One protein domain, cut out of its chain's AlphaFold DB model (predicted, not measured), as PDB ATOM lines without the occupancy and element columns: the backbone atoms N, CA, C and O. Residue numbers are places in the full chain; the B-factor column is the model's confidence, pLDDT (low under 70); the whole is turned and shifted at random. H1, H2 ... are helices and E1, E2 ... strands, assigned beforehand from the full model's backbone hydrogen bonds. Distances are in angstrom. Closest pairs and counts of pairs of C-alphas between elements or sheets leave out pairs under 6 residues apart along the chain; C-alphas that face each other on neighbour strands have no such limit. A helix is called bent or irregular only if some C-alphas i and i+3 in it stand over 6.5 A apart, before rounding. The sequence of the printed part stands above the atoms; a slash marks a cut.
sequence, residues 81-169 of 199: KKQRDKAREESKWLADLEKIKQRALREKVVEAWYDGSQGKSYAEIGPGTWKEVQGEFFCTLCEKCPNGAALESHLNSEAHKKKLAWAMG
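This is residues 81 to 169 of the 199 residues of the protein "Hypothetical protein" of Symbiodinium sp. CCMP2456 (UniProt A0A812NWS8). One long helix, H1, sticks out as an arm with its residues 81 to 95, and its other end meets a small body made of a curled four-stranded sheet and two short helices. The sheet, E3 E2 E1 E4, bends round like part of a barrel; H2 packs across H1 near the sheet's E4 edge, and H3 follows at the far end of the body from E3. The printed part has 89 residues, with three named helices and four named strands in the order H1 E1 E2 E3 E4 H2 H3; the strands run in the order E3 - E2 - E1 - E4, all antiparallel, and the class is mixed, helices and strands. The whole is loose, with a radius of gyration of the C-alphas of 15.2 A, and its outline is flat, spanning 48 by 38 by 18 A.

H1 holds residues 81 to 106 and is 37.7 A long from first to last C-alpha, from C-alpha 81 at (25.223, -28.864, 18.426) to C-alpha 106 at (39.296, -51.728, -8.090). E1, residues 109 to 115, is 19.0 A long, and E2, residues 120 to 126, is 18.6 A long. E3 holds residues 129 to 133 and is 12.7 A long; E4 is short, residues 137 to 139. H2, residues 148 to 156, is 13.5 A long and irregular, but only just: C-alphas 149 and 152 are 6.7 A apart. H3, residues 158 to 167, is 14.1 A long and ends with C-alpha 167 at (38.239, -62.877, -12.513).

The sheet is strongly twisted and curled, its way across turning by 119 degrees from edge to edge. E1, E2 and E3 form a meander, each strand the antiparallel neighbour of the one before. With E4 they make a Greek key, in which the first of four strands in a row is also the antiparallel neighbour of the fourth. E1 and E2 are a hairpin at 140 degrees between their directions, with N 113 and O 122 within hydrogen-bond range at 2.8 A. E2 and E3 are a hairpin at 143 degrees, with N 131 and O 123 at 2.9 A. The pairing of E1 is staggered: its residues 112 to 115 pair with E2 and its residues 109 to 111 with E4, where N 110 and O 138 are 2.9 A apart. E3 and E4, the edge strands, meet only through their link. H1 is on the sheet but only grazes it, with residues 101 to 105; H2 also only grazes it, with residues 148 to 155. H1 touches H2 with its residues 97 to 104 alone, the closest C-alphas being those of Ile 100 and Glu 152, 6.3 A apart. These two helices run the same way at a steep tilt of 50 degrees. H2 and H3 are close but not clearly touching, the C-alphas of His 154 and His 160 being closest at 6.9 A, and their lines are only just about perpendicular at 71 degrees. H3 is not on the sheet and is apart from H1. In H1 and H3 every O i to N i+4 pair is within hydrogen-bond range; in H2 it is 3 of 5.

The two C-alphas farthest apart, those of Lys 81 and Gly 169, are 49.9 A from each other. Without residues 81 to 95, which stand free, the body has 74 residues and spans 38 by 27 by 17 A. The printed part has no cut and no long link; the link from E4 to H2, with 8 residues, is short, and the others are tight. The mean pLDDT of the printed part is 88.2, and residue 169 alone is under 70.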
ATOM      1  N   LYS A  81      24.652 -27.541  18.141       97.12
ATOM      2  CA  LYS A  81      25.223 -28.864  18.426       97.12
ATOM      3  C   LYS A  81      24.699 -29.913  17.444       97.12
ATOM      4  O   LYS A  81      25.499 -30.612  16.830       97.12
ATOM      5  N   LYS A  82      23.383 -29.966  17.225       96.81
ATOM      6  CA  LYS A  82      22.744 -30.894  16.284       96.81
ATOM      7  C   LYS A  82      23.249 -30.703  14.853       96.81
ATOM      8  O   LYS A  82      23.498 -31.689  14.170       96.81
ATOM      9  N   GLN A  83      23.442 -29.460  14.413       94.75
ATOM     10  CA  GLN A  83      24.008 -29.151  13.096       94.75
ATOM     11  C   GLN A  83      25.460 -29.624  12.973       94.75
ATOM     12  O   GLN A  83      25.830 -30.228  11.971       94.75
ATOM     13  N   ARG A  84      26.284 -29.414  14.009       95.81
ATOM     14  CA  ARG A  84      27.672 -29.906  14.030       95.81
ATOM     15  C   ARG A  84      27.745 -31.429  13.998       95.81
ATOM     16  O   ARG A  84      28.563 -31.973  13.262       95.81
ATOM     17  N   ASP A  85      26.905 -32.104  14.776       95.81
ATOM     18  CA  ASP A  85      26.863 -33.565  14.808       95.81
ATOM     19  C   ASP A  85      26.362 -34.119  13.469       95.81
ATOM     20  O   ASP A  85      26.995 -35.009  12.906       95.81
ATOM     21  N   LYS A  86      25.318 -33.517  12.881       95.69
ATOM     22  CA  LYS A  86      24.838 -33.884  11.542       95.69
ATOM     23  C   LYS A  86      25.924 -33.712  10.476       95.69
ATOM     24  O   LYS A  86      26.141 -34.630   9.695       95.69
ATOM     25  N   ALA A  87      26.644 -32.590  10.475       95.81
ATOM     26  CA  ALA A  87      27.724 -32.344   9.520       95.81
ATOM     27  C   ALA A  87      28.886 -33.343   9.679       95.81
ATOM     28  O   ALA A  87      29.480 -33.771   8.690       95.81
ATOM     29  N   ARG A  88      29.209 -33.746  10.916       96.12
ATOM     30  CA  ARG A  88      30.212 -34.792  11.175       96.12
ATOM     31  C   ARG A  88      29.762 -36.149  10.646       96.12
ATOM     32  O   ARG A  88      30.569 -36.834  10.028       96.12
ATOM     33  N   GLU A  89      28.510 -36.530  10.878       95.50
ATOM     34  CA  GLU A  89      27.966 -37.800  10.389       95.50
ATOM     35  C   GLU A  89      27.846 -37.818   8.860       95.50
ATOM     36  O   GLU A  89      28.271 -38.788   8.241       95.50
ATOM     37  N   GLU A  90      27.390 -36.731   8.226       94.25
ATOM     38  CA  GLU A  90      27.402 -36.599   6.760       94.25
ATOM     39  C   GLU A  90      28.826 -36.674   6.200       94.25
ATOM     40  O   GLU A  90      29.065 -37.375   5.221       94.25
ATOM     41  N   SER A  91      29.800 -36.018   6.838       94.75
ATOM     42  CA  SER A  91      31.199 -36.087   6.407       94.75
ATOM     43  C   SER A  91      31.778 -37.501   6.520       94.75
ATOM     44  O   SER A  91      32.455 -37.947   5.593       94.75
ATOM     45  N   LYS A  92      31.498 -38.225   7.612       96.06
ATOM     46  CA  LYS A  92      31.895 -39.636   7.756       96.06
ATOM     47  C   LYS A  92      31.228 -40.508   6.701       96.06
ATOM     48  O   LYS A  92      31.911 -41.295   6.058       96.06
ATOM     49  N   TRP A  93      29.928 -40.328   6.491       91.38
ATOM     50  CA  TRP A  93      29.165 -41.094   5.512       91.38
ATOM     51  C   TRP A  93      29.681 -40.874   4.085       91.38
ATOM     52  O   TRP A  93      29.876 -41.839   3.353       91.38
ATOM     53  N   LEU A  94      29.991 -39.630   3.708       90.38
ATOM     54  CA  LEU A  94      30.613 -39.319   2.418       90.38
ATOM     55  C   LEU A  94      32.006 -39.944   2.287       90.38
ATOM     56  O   LEU A  94      32.329 -40.501   1.240       90.38
ATOM     57  N   ALA A  95      32.825 -39.886   3.341       93.31
ATOM     58  CA  ALA A  95      34.147 -40.506   3.336       93.31
ATOM     59  C   ALA A  95      34.071 -42.037   3.211       93.31
ATOM     60  O   ALA A  95      34.891 -42.638   2.519       93.31
ATOM     61  N   ASP A  96      33.098 -42.675   3.859       91.44
ATOM     62  CA  ASP A  96      32.891 -44.117   3.752       91.44
ATOM     63  C   ASP A  96      32.331 -44.509   2.383       91.44
ATOM     64  O   ASP A  96      32.839 -45.456   1.778       91.44
ATOM     65  N   LEU A  97      31.393 -43.736   1.825       88.44
ATOM     66  CA  LEU A  97      30.959 -43.913   0.439       88.44
ATOM     67  C   LEU A  97      32.122 -43.811  -0.544       88.44
ATOM     68  O   LEU A  97      32.230 -44.646  -1.436       88.44
ATOM     69  N   GLU A  98      33.009 -42.832  -0.381       91.06
ATOM     70  CA  GLU A  98      34.171 -42.675  -1.256       91.06
ATOM     71  C   GLU A  98      35.116 -43.884  -1.168       91.06
ATOM     72  O   GLU A  98      35.547 -44.418  -2.190       91.06
ATOM     73  N   LYS A  99      35.374 -44.410   0.037       92.25
ATOM     74  CA  LYS A  99      36.143 -45.659   0.197       92.25
ATOM     75  C   LYS A  99      35.461 -46.838  -0.500       92.25
ATOM     76  O   LYS A  99      36.140 -47.648  -1.139       92.25
ATOM     77  N   ILE A 100      34.136 -46.946  -0.385       90.56
ATOM     78  CA  ILE A 100      33.353 -47.995  -1.046       90.56
ATOM     79  C   ILE A 100      33.461 -47.848  -2.567       90.56
ATOM     80  O   ILE A 100      33.727 -48.842  -3.241       90.56
ATOM     81  N   LYS A 101      33.339 -46.632  -3.114       89.19
ATOM     82  CA  LYS A 101      33.514 -46.353  -4.548       89.19
ATOM     83  C   LYS A 101      34.900 -46.756  -5.040       89.19
ATOM     84  O   LYS A 101      35.013 -47.484  -6.021       89.19
ATOM     85  N   GLN A 102      35.956 -46.360  -4.332       90.44
ATOM     86  CA  GLN A 102      37.330 -46.718  -4.695       90.44
ATOM     87  C   GLN A 102      37.554 -48.235  -4.689       90.44
ATOM     88  O   GLN A 102      38.218 -48.776  -5.578       90.44
ATOM     89  N   ARG A 103      36.975 -48.941  -3.711       88.25
ATOM     90  CA  ARG A 103      36.979 -50.407  -3.680       88.25
ATOM     91  C   ARG A 103      36.207 -50.987  -4.866       88.25
ATOM     92  O   ARG A 103      36.717 -51.889  -5.524       88.25
ATOM     93  N   ALA A 104      35.034 -50.443  -5.176       89.19
ATOM     94  CA  ALA A 104      34.213 -50.866  -6.304       89.19
ATOM     95  C   ALA A 104      34.972 -50.732  -7.636       89.19
ATOM     96  O   ALA A 104      35.042 -51.695  -8.398       89.19
ATOM     97  N   LEU A 105      35.618 -49.585  -7.874       87.44
ATOM     98  CA  LEU A 105      36.433 -49.330  -9.068       87.44
ATOM     99  C   LEU A 105      37.573 -50.350  -9.212       87.44
ATOM    100  O   LEU A 105      37.810 -50.884 -10.297       87.44
ATOM    101  N   ARG A 106      38.249 -50.691  -8.104       87.19
ATOM    102  CA  ARG A 106      39.296 -51.728  -8.090       87.19
ATOM    103  C   ARG A 106      38.748 -53.115  -8.437       87.19
ATOM    104  O   ARG A 106      39.421 -53.889  -9.112       87.19
ATOM    105  N   GLU A 107      37.529 -53.408  -8.001       87.06
ATOM    106  CA  GLU A 107      36.823 -54.675  -8.215       87.06
ATOM    107  C   GLU A 107      36.013 -54.713  -9.532       87.06
ATOM    108  O   GLU A 107      35.147 -55.571  -9.701       87.06
ATOM    109  N   LYS A 108      36.321 -53.820 -10.490       83.31
ATOM    110  CA  LYS A 108      35.706 -53.742 -11.832       83.31
ATOM    111  C   LYS A 108      34.231 -53.314 -11.841       83.31
ATOM    112  O   LYS A 108      33.478 -53.668 -12.755       83.31
ATOM    113  N   VAL A 109      33.807 -52.539 -10.850       88.25
ATOM    114  CA  VAL A 109      32.568 -51.753 -10.919       88.25
ATOM    115  C   VAL A 109      32.883 -50.416 -11.577       88.25
ATOM    116  O   VAL A 109      33.905 -49.819 -11.270       88.25
ATOM    117  N   VAL A 110      32.026 -49.949 -12.478       87.00
ATOM    118  CA  VAL A 110      32.193 -48.680 -13.198       87.00
ATOM    119  C   VAL A 110      31.081 -47.704 -12.822       87.00
ATOM    120  O   VAL A 110      29.951 -48.125 -12.555       87.00
ATOM    121  N   GLU A 111      31.410 -46.415 -12.766       88.75
ATOM    122  CA  GLU A 111      30.418 -45.353 -12.569       88.75
ATOM    123  C   GLU A 111      29.656 -45.111 -13.874       88.75
ATOM    124  O   GLU A 111      30.238 -45.083 -14.962       88.75
ATOM    125  N   ALA A 112      28.340 -44.968 -13.763       88.62
ATOM    126  CA  ALA A 112      27.480 -44.652 -14.885       88.62
ATOM    127  C   ALA A 112      27.438 -43.137 -15.102       88.62
ATOM    128  O   ALA A 112      27.245 -42.356 -14.169       88.62
ATOM    129  N   TRP A 113      27.575 -42.719 -16.352       88.94
ATOM    130  CA  TRP A 113      27.372 -41.343 -16.768       88.94
ATOM    131  C   TRP A 113      25.895 -41.112 -17.094       88.94
ATOM    132  O   TRP A 113      25.310 -41.845 -17.893       88.94
ATOM    133  N   TYR A 114      25.284 -40.109 -16.464       89.19
ATOM    134  CA  TYR A 114      23.884 -39.755 -16.693       89.19
ATOM    135  C   TYR A 114      23.753 -38.781 -17.867       89.19
ATOM    136  O   TYR A 114      24.257 -37.657 -17.808       89.19
ATOM    137  N   ASP A 115      23.030 -39.193 -18.907       89.44
ATOM    138  CA  ASP A 115      22.647 -38.326 -20.015       89.44
ATOM    139  C   ASP A 115      21.294 -37.666 -19.713       89.44
ATOM    140  O   ASP A 115      20.229 -38.289 -19.791       89.44
ATOM    141  N   GLY A 116      21.332 -36.371 -19.392       86.50
ATOM    142  CA  GLY A 116      20.137 -35.578 -19.104       86.50
ATOM    143  C   GLY A 116      19.211 -35.358 -20.304       86.50
ATOM    144  O   GLY A 116      18.048 -35.023 -20.100       86.50
ATOM    145  N   SER A 117      19.687 -35.559 -21.537       86.25
ATOM    146  CA  SER A 117      18.879 -35.404 -22.754       86.25
ATOM    147  C   SER A 117      17.956 -36.603 -22.982       86.25
ATOM    148  O   SER A 117      16.802 -36.446 -23.380       86.25
ATOM    149  N   GLN A 118      18.448 -37.810 -22.688       84.88
ATOM    150  CA  GLN A 118      17.689 -39.054 -22.864       84.88
ATOM    151  C   GLN A 118      17.096 -39.605 -21.563       84.88
ATOM    152  O   GLN A 118      16.292 -40.535 -21.612       84.88
ATOM    153  N   GLY A 119      17.483 -39.057 -20.406       86.12
ATOM    154  CA  GLY A 119      17.067 -39.566 -19.097       86.12
ATOM    155  C   GLY A 119      17.603 -40.971 -18.808       86.12
ATOM    156  O   GLY A 119      16.972 -41.740 -18.084       86.12
ATOM    157  N   LYS A 120      18.738 -41.328 -19.415       89.44
ATOM    158  CA  LYS A 120      19.343 -42.664 -19.364       89.44
ATOM    159  C   LYS A 120      20.754 -42.579 -18.807       89.44
ATOM    160  O   LYS A 120      21.458 -41.602 -19.046       89.44
ATOM    161  N   SER A 121      21.170 -43.616 -18.085       88.81
ATOM    162  CA  SER A 121      22.545 -43.726 -17.589       88.81
ATOM    163  C   SER A 121      23.313 -44.748 -18.416       88.81
ATOM    164  O   SER A 121      22.775 -45.802 -18.756       88.81
ATOM    165  N   TYR A 122      24.569 -44.450 -18.729       89.50
ATOM    166  CA  TYR A 122      25.439 -45.303 -19.531       89.50
ATOM    167  C   TYR A 122      26.723 -45.623 -18.774       89.50
ATOM    168  O   TYR A 122      27.376 -44.729 -18.249       89.50
ATOM    169  N   ALA A 123      27.109 -46.894 -18.748       89.81
ATOM    170  CA  ALA A 123      28.359 -47.347 -18.149       89.81
ATOM    171  C   ALA A 123      29.319 -47.856 -19.230       89.81
ATOM    172  O   ALA A 123      28.926 -48.669 -20.072       89.81
ATOM    173  N   GLU A 124      30.574 -47.405 -19.194       88.62
ATOM    174  CA  GLU A 124      31.630 -47.907 -20.077       88.62
ATOM    175  C   GLU A 124      32.188 -49.222 -19.513       88.62
ATOM    176  O   GLU A 124      32.817 -49.254 -18.459       88.62
ATOM    177  N   ILE A 125      31.929 -50.335 -20.198       86.69
ATOM    178  CA  ILE A 125      32.354 -51.681 -19.762       86.69
ATOM    179  C   ILE A 125      33.768 -52.001 -20.272       86.69
ATOM    180  O   ILE A 125      34.494 -52.804 -19.686       86.69
ATOM    181  N   GLY A 126      34.169 -51.358 -21.365       83.19
ATOM    182  CA  GLY A 126      35.465 -51.491 -22.018       83.19
ATOM    183  C   GLY A 126      35.646 -50.365 -23.035       83.19
ATOM    184  O   GLY A 126      34.696 -49.616 -23.258       83.19
ATOM    185  N   PRO A 127      36.822 -50.244 -23.672       81.88
ATOM    186  CA  PRO A 127      37.149 -49.103 -24.524       81.88
ATOM    187  C   PRO A 127      36.102 -48.918 -25.628       81.88
ATOM    188  O   PRO A 127      35.985 -49.747 -26.533       81.88
ATOM    189  N   GLY A 128      35.309 -47.849 -25.524       81.69
ATOM    190  CA  GLY A 128      34.263 -47.510 -26.494       81.69
ATOM    191  C   GLY A 128      33.000 -48.381 -26.445       81.69
ATOM    192  O   GLY A 128      32.138 -48.231 -27.307       81.69
ATOM    193  N   THR A 129      32.854 -49.271 -25.456       87.00
ATOM    194  CA  THR A 129      31.644 -50.091 -25.272       87.00
ATOM    195  C   THR A 129      30.819 -49.566 -24.105       87.00
ATOM    196  O   THR A 129      31.169 -49.768 -22.941       87.00
ATOM    197  N   TRP A 130      29.686 -48.945 -24.428       89.19
ATOM    198  CA  TRP A 130      28.754 -48.367 -23.464       89.19
ATOM    199  C   TRP A 130      27.490 -49.216 -23.357       89.19
ATOM    200  O   TRP A 130      26.949 -49.667 -24.366       89.19
ATOM    201  N   LYS A 131      26.995 -49.417 -22.135       88.06
ATOM    202  CA  LYS A 131      25.735 -50.122 -21.873       88.06
ATOM    203  C   LYS A 131      24.787 -49.231 -21.090       88.06
ATOM    204  O   LYS A 131      25.209 -48.570 -20.145       88.06
ATOM    205  N   GLU A 132      23.513 -49.238 -21.473       88.81
ATOM    206  CA  GLU A 132      22.451 -48.579 -20.712       88.81
ATOM    207  C   GLU A 132      22.248 -49.306 -19.374       88.81
ATOM    208  O   GLU A 132      22.098 -50.531 -19.331       88.81
ATOM    209  N   VAL A 133      22.271 -48.552 -18.279       89.06
ATOM    210  CA  VAL A 133      22.168 -49.052 -16.906       89.06
ATOM    211  C   VAL A 133      21.136 -48.238 -16.125       89.06
ATOM    212  O   VAL A 133      20.960 -47.045 -16.351       89.06
ATOM    213  N   GLN A 134      20.430 -48.890 -15.199       83.25
ATOM    214  CA  GLN A 134      19.360 -48.271 -14.394       83.25
ATOM    215  C   GLN A 134      19.844 -47.760 -13.025       83.25
ATOM    216  O   GLN A 134      19.055 -47.646 -12.091       83.25
ATOM    217  N   GLY A 135      21.135 -47.464 -12.878       82.44
ATOM    218  CA  GLY A 135      21.701 -47.003 -11.612       82.44
ATOM    219  C   GLY A 135      23.007 -46.243 -11.795       82.44
ATOM    220  O   GLY A 135      23.534 -46.152 -12.901       82.44
ATOM    221  N   GLU A 136      23.519 -45.715 -10.687       85.62
ATOM    222  CA  GLU A 136      24.752 -44.916 -10.642       85.62
ATOM    223  C   GLU A 136      26.020 -45.765 -10.829       85.62
ATOM    224  O   GLU A 136      27.050 -45.254 -11.260       85.62
ATOM    225  N   PHE A 137      25.955 -47.064 -10.519       88.50
ATOM    226  CA  PHE A 137      27.087 -47.985 -10.620       88.50
ATOM    227  C   PHE A 137      26.693 -49.255 -11.365       88.50
ATOM    228  O   PHE A 137      25.582 -49.768 -11.213       88.50
ATOM    229  N   PHE A 138      27.636 -49.813 -12.122       90.50
ATOM    230  CA  PHE A 138      27.471 -51.079 -12.829       90.50
ATOM    231  C   PHE A 138      28.631 -52.029 -12.537       90.50
ATOM    232  O   PHE A 138      29.793 -51.720 -12.796       90.50
ATOM    233  N   CYS A 139      28.327 -53.209 -11.999       90.50
ATOM    234  CA  CYS A 139      29.323 -54.245 -11.742       90.50
ATOM    235  C   CYS A 139      29.489 -55.134 -12.976       90.50
ATOM    236  O   CYS A 139      28.585 -55.897 -13.311       90.50
ATOM    237  N   THR A 140      30.659 -55.097 -13.615       88.00
ATOM    238  CA  THR A 140      30.931 -55.882 -14.836       88.00
ATOM    239  C   THR A 140      31.010 -57.393 -14.588       88.00
ATOM    240  O   THR A 140      30.713 -58.179 -15.480       88.00
ATOM    241  N   LEU A 141      31.337 -57.825 -13.362       87.56
ATOM    242  CA  LEU A 141      31.435 -59.246 -12.988       87.56
ATOM    243  C   LEU A 141      30.068 -59.881 -12.703       87.56
ATOM    244  O   LEU A 141      29.800 -61.051 -13.005       87.56
ATOM    245  N   CYS A 142      29.205 -59.117 -12.040       87.25
ATOM    246  CA  CYS A 142      27.879 -59.572 -11.648       87.25
ATOM    247  C   CYS A 142      26.789 -59.173 -12.643       87.25
ATOM    248  O   CYS A 142      25.691 -59.714 -12.533       87.25
ATOM    249  N   GLU A 143      27.091 -58.252 -13.562       86.25
ATOM    250  CA  GLU A 143      26.164 -57.616 -14.506       86.25
ATOM    251  C   GLU A 143      24.940 -56.991 -13.818       86.25
ATOM    252  O   GLU A 143      23.837 -56.956 -14.362       86.25
ATOM    253  N   LYS A 144      25.133 -56.498 -12.589       86.75
ATOM    254  CA  LYS A 144      24.096 -55.862 -11.762       86.75
ATOM    255  C   LYS A 144      24.382 -54.374 -11.589       86.75
ATOM    256  O   LYS A 144      25.543 -53.970 -11.565       86.75
ATOM    257  N   CYS A 145      23.315 -53.594 -11.406       86.69
ATOM    258  CA  CYS A 145      23.374 -52.150 -11.169       86.69
ATOM    259  C   CYS A 145      23.040 -51.838  -9.696       86.69
ATOM    260  O   CYS A 145      21.861 -51.696  -9.367       86.69
ATOM    261  N   PRO A 146      24.015 -51.829  -8.771       85.12
ATOM    262  CA  PRO A 146      23.777 -51.379  -7.402       85.12
ATOM    263  C   PRO A 146      23.718 -49.843  -7.304       85.12
ATOM    264  O   PRO A 146      24.463 -49.138  -7.977       85.12
ATOM    265  N   ASN A 147      22.879 -49.323  -6.405       84.12
ATOM    266  CA  ASN A 147      22.865 -47.899  -6.027       84.12
ATOM    267  C   ASN A 147      23.897 -47.630  -4.922       84.12
ATOM    268  O   ASN A 147      24.279 -48.571  -4.226       84.12
ATOM    269  N   GLY A 148      24.287 -46.371  -4.683       78.75
ATOM    270  CA  GLY A 148      25.329 -46.025  -3.697       78.75
ATOM    271  C   GLY A 148      25.180 -46.696  -2.318       78.75
ATOM    272  O   GLY A 148      26.151 -47.226  -1.787       78.75
ATOM    273  N   ALA A 149      23.959 -46.791  -1.777       82.19
ATOM    274  CA  ALA A 149      23.693 -47.466  -0.497       82.19
ATOM    275  C   ALA A 149      23.723 -49.009  -0.572       82.19
ATOM    276  O   ALA A 149      24.040 -49.682   0.406       82.19
ATOM    277  N   ALA A 150      23.384 -49.591  -1.725       85.56
ATOM    278  CA  ALA A 150      23.380 -51.041  -1.940       85.56
ATOM    279  C   ALA A 150      24.725 -51.569  -2.469       85.56
ATOM    280  O   ALA A 150      24.935 -52.783  -2.520       85.56
ATOM    281  N   LEU A 151      25.635 -50.670  -2.856       87.31
ATOM    282  CA  LEU A 151      26.946 -50.989  -3.409       87.31
ATOM    283  C   LEU A 151      27.801 -51.757  -2.402       87.31
ATOM    284  O   LEU A 151      28.355 -52.797  -2.744       87.31
ATOM    285  N   GLU A 152      27.841 -51.320  -1.145       89.62
ATOM    286  CA  GLU A 152      28.608 -52.008  -0.104       89.62
ATOM    287  C   GLU A 152      28.109 -53.442   0.130       89.62
ATOM    288  O   GLU A 152      28.896 -54.391   0.139       89.62
ATOM    289  N   SER A 153      26.792 -53.615   0.262       89.62
ATOM    290  CA  SER A 153      26.169 -54.935   0.418       89.62
ATOM    291  C   SER A 153      26.451 -55.837  -0.789       89.62
ATOM    292  O   SER A 153      26.775 -57.017  -0.632       89.62
ATOM    293  N   HIS A 154      26.416 -55.274  -2.001       90.75
ATOM    294  CA  HIS A 154      26.756 -55.997  -3.220       90.75
ATOM    295  C   HIS A 154      28.208 -56.492  -3.217       90.75
ATOM    296  O   HIS A 154      28.436 -57.684  -3.437       90.75
ATOM    297  N   LEU A 155      29.171 -55.616  -2.914       88.94
ATOM    298  CA  LEU A 155      30.597 -55.966  -2.860       88.94
ATOM    299  C   LEU A 155      30.898 -57.000  -1.764       88.94
ATOM    300  O   LEU A 155      31.742 -57.878  -1.935       88.94
ATOM    301  N   ASN A 156      30.188 -56.928  -0.637       89.50
ATOM    302  CA  ASN A 156      30.363 -57.863   0.473       89.50
ATOM    303  C   ASN A 156      29.625 -59.198   0.279       89.50
ATOM    304  O   ASN A 156      29.852 -60.126   1.059       89.50
ATOM    305  N   SER A 157      28.789 -59.330  -0.756       91.50
ATOM    306  CA  SER A 157      28.084 -60.576  -1.054       91.50
ATOM    307  C   SER A 157      29.041 -61.692  -1.497       91.50
ATOM    308  O   SER A 157      29.962 -61.483  -2.290       91.50
ATOM    309  N   GLU A 158      28.795 -62.917  -1.029       88.94
ATOM    310  CA  GLU A 158      29.626 -64.089  -1.355       88.94
ATOM    311  C   GLU A 158      29.663 -64.386  -2.862       88.94
ATOM    312  O   GLU A 158      30.683 -64.815  -3.404       88.94
ATOM    313  N   ALA A 159      28.565 -64.096  -3.569       88.38
ATOM    314  CA  ALA A 159      28.486 -64.249  -5.018       88.38
ATOM    315  C   ALA A 159      29.472 -63.324  -5.749       88.38
ATOM    316  O   ALA A 159      30.128 -63.759  -6.699       88.38
ATOM    317  N   HIS A 160      29.597 -62.073  -5.293       88.62
ATOM    318  CA  HIS A 160      30.549 -61.120  -5.859       88.62
ATOM    319  C   HIS A 160      31.985 -61.533  -5.543       88.62
ATOM    320  O   HIS A 160      32.784 -61.674  -6.463       88.62
ATOM    321  N   LYS A 161      32.294 -61.861  -4.280       88.50
ATOM    322  CA  LYS A 161      33.638 -62.315  -3.875       88.50
ATOM    323  C   LYS A 161      34.114 -63.537  -4.662       88.50
ATOM    324  O   LYS A 161      35.257 -63.571  -5.112       88.50
ATOM    325  N   LYS A 162      33.241 -64.530  -4.881       88.25
ATOM    326  CA  LYS A 162      33.578 -65.732  -5.662       88.25
ATOM    327  C   LYS A 162      33.902 -65.391  -7.118       88.25
ATOM    328  O   LYS A 162      34.872 -65.913  -7.663       88.25
ATOM    329  N   LYS A 163      33.112 -64.514  -7.742       87.12
ATOM    330  CA  LYS A 163      33.347 -64.054  -9.119       87.12
ATOM    331  C   LYS A 163      34.596 -63.183  -9.233       87.12
ATOM    332  O   LYS A 163      35.346 -63.336 -10.189       87.12
ATOM    333  N   LEU A 164      34.851 -62.332  -8.242       87.56
ATOM    334  CA  LEU A 164      36.059 -61.519  -8.151       87.56
ATOM    335  C   LEU A 164      37.315 -62.392  -8.054       87.56
ATOM    336  O   LEU A 164      38.261 -62.173  -8.803       87.56
ATOM    337  N   ALA A 165      37.306 -63.419  -7.198       84.19
ATOM    338  CA  ALA A 165      38.420 -64.360  -7.063       84.19
ATOM    339  C   ALA A 165      38.705 -65.126  -8.367       84.19
ATOM    340  O   ALA A 165      39.864 -65.351  -8.713       84.19
ATOM    341  N   TRP A 166      37.654 -65.486  -9.110       84.25
ATOM    342  CA  TRP A 166      37.780 -66.085 -10.441       84.25
ATOM    343  C   TRP A 166      38.353 -65.107 -11.473       84.25
ATOM    344  O   TRP A 166      39.262 -65.468 -12.214       84.25
ATOM    345  N   ALA A 167      37.852 -63.871 -11.514       79.75
ATOM    346  CA  ALA A 167      38.239 -62.877 -12.513       79.75
ATOM    347  C   ALA A 167      39.632 -62.270 -12.279       79.75
ATOM    348  O   ALA A 167      40.324 -61.945 -13.239       79.75
ATOM    349  N   MET A 168      40.055 -62.116 -11.020       76.44
ATOM    350  CA  MET A 168      41.378 -61.586 -10.669       76.44
ATOM    351  C   MET A 168      42.472 -62.659 -10.587       76.44
ATOM    352  O   MET A 168      43.613 -62.299 -10.327       76.44
ATOM    353  N   GLY A 169      42.146 -63.939 -10.814       55.53
ATOM    354  CA  GLY A 169      43.109 -65.027 -11.016       55.53
ATOM    355  C   GLY A 169      44.176 -65.170  -9.922       55.53
ATOM    356  O   GLY A 169      45.230 -64.554  -9.991       55.53
TER     357      GLY A 169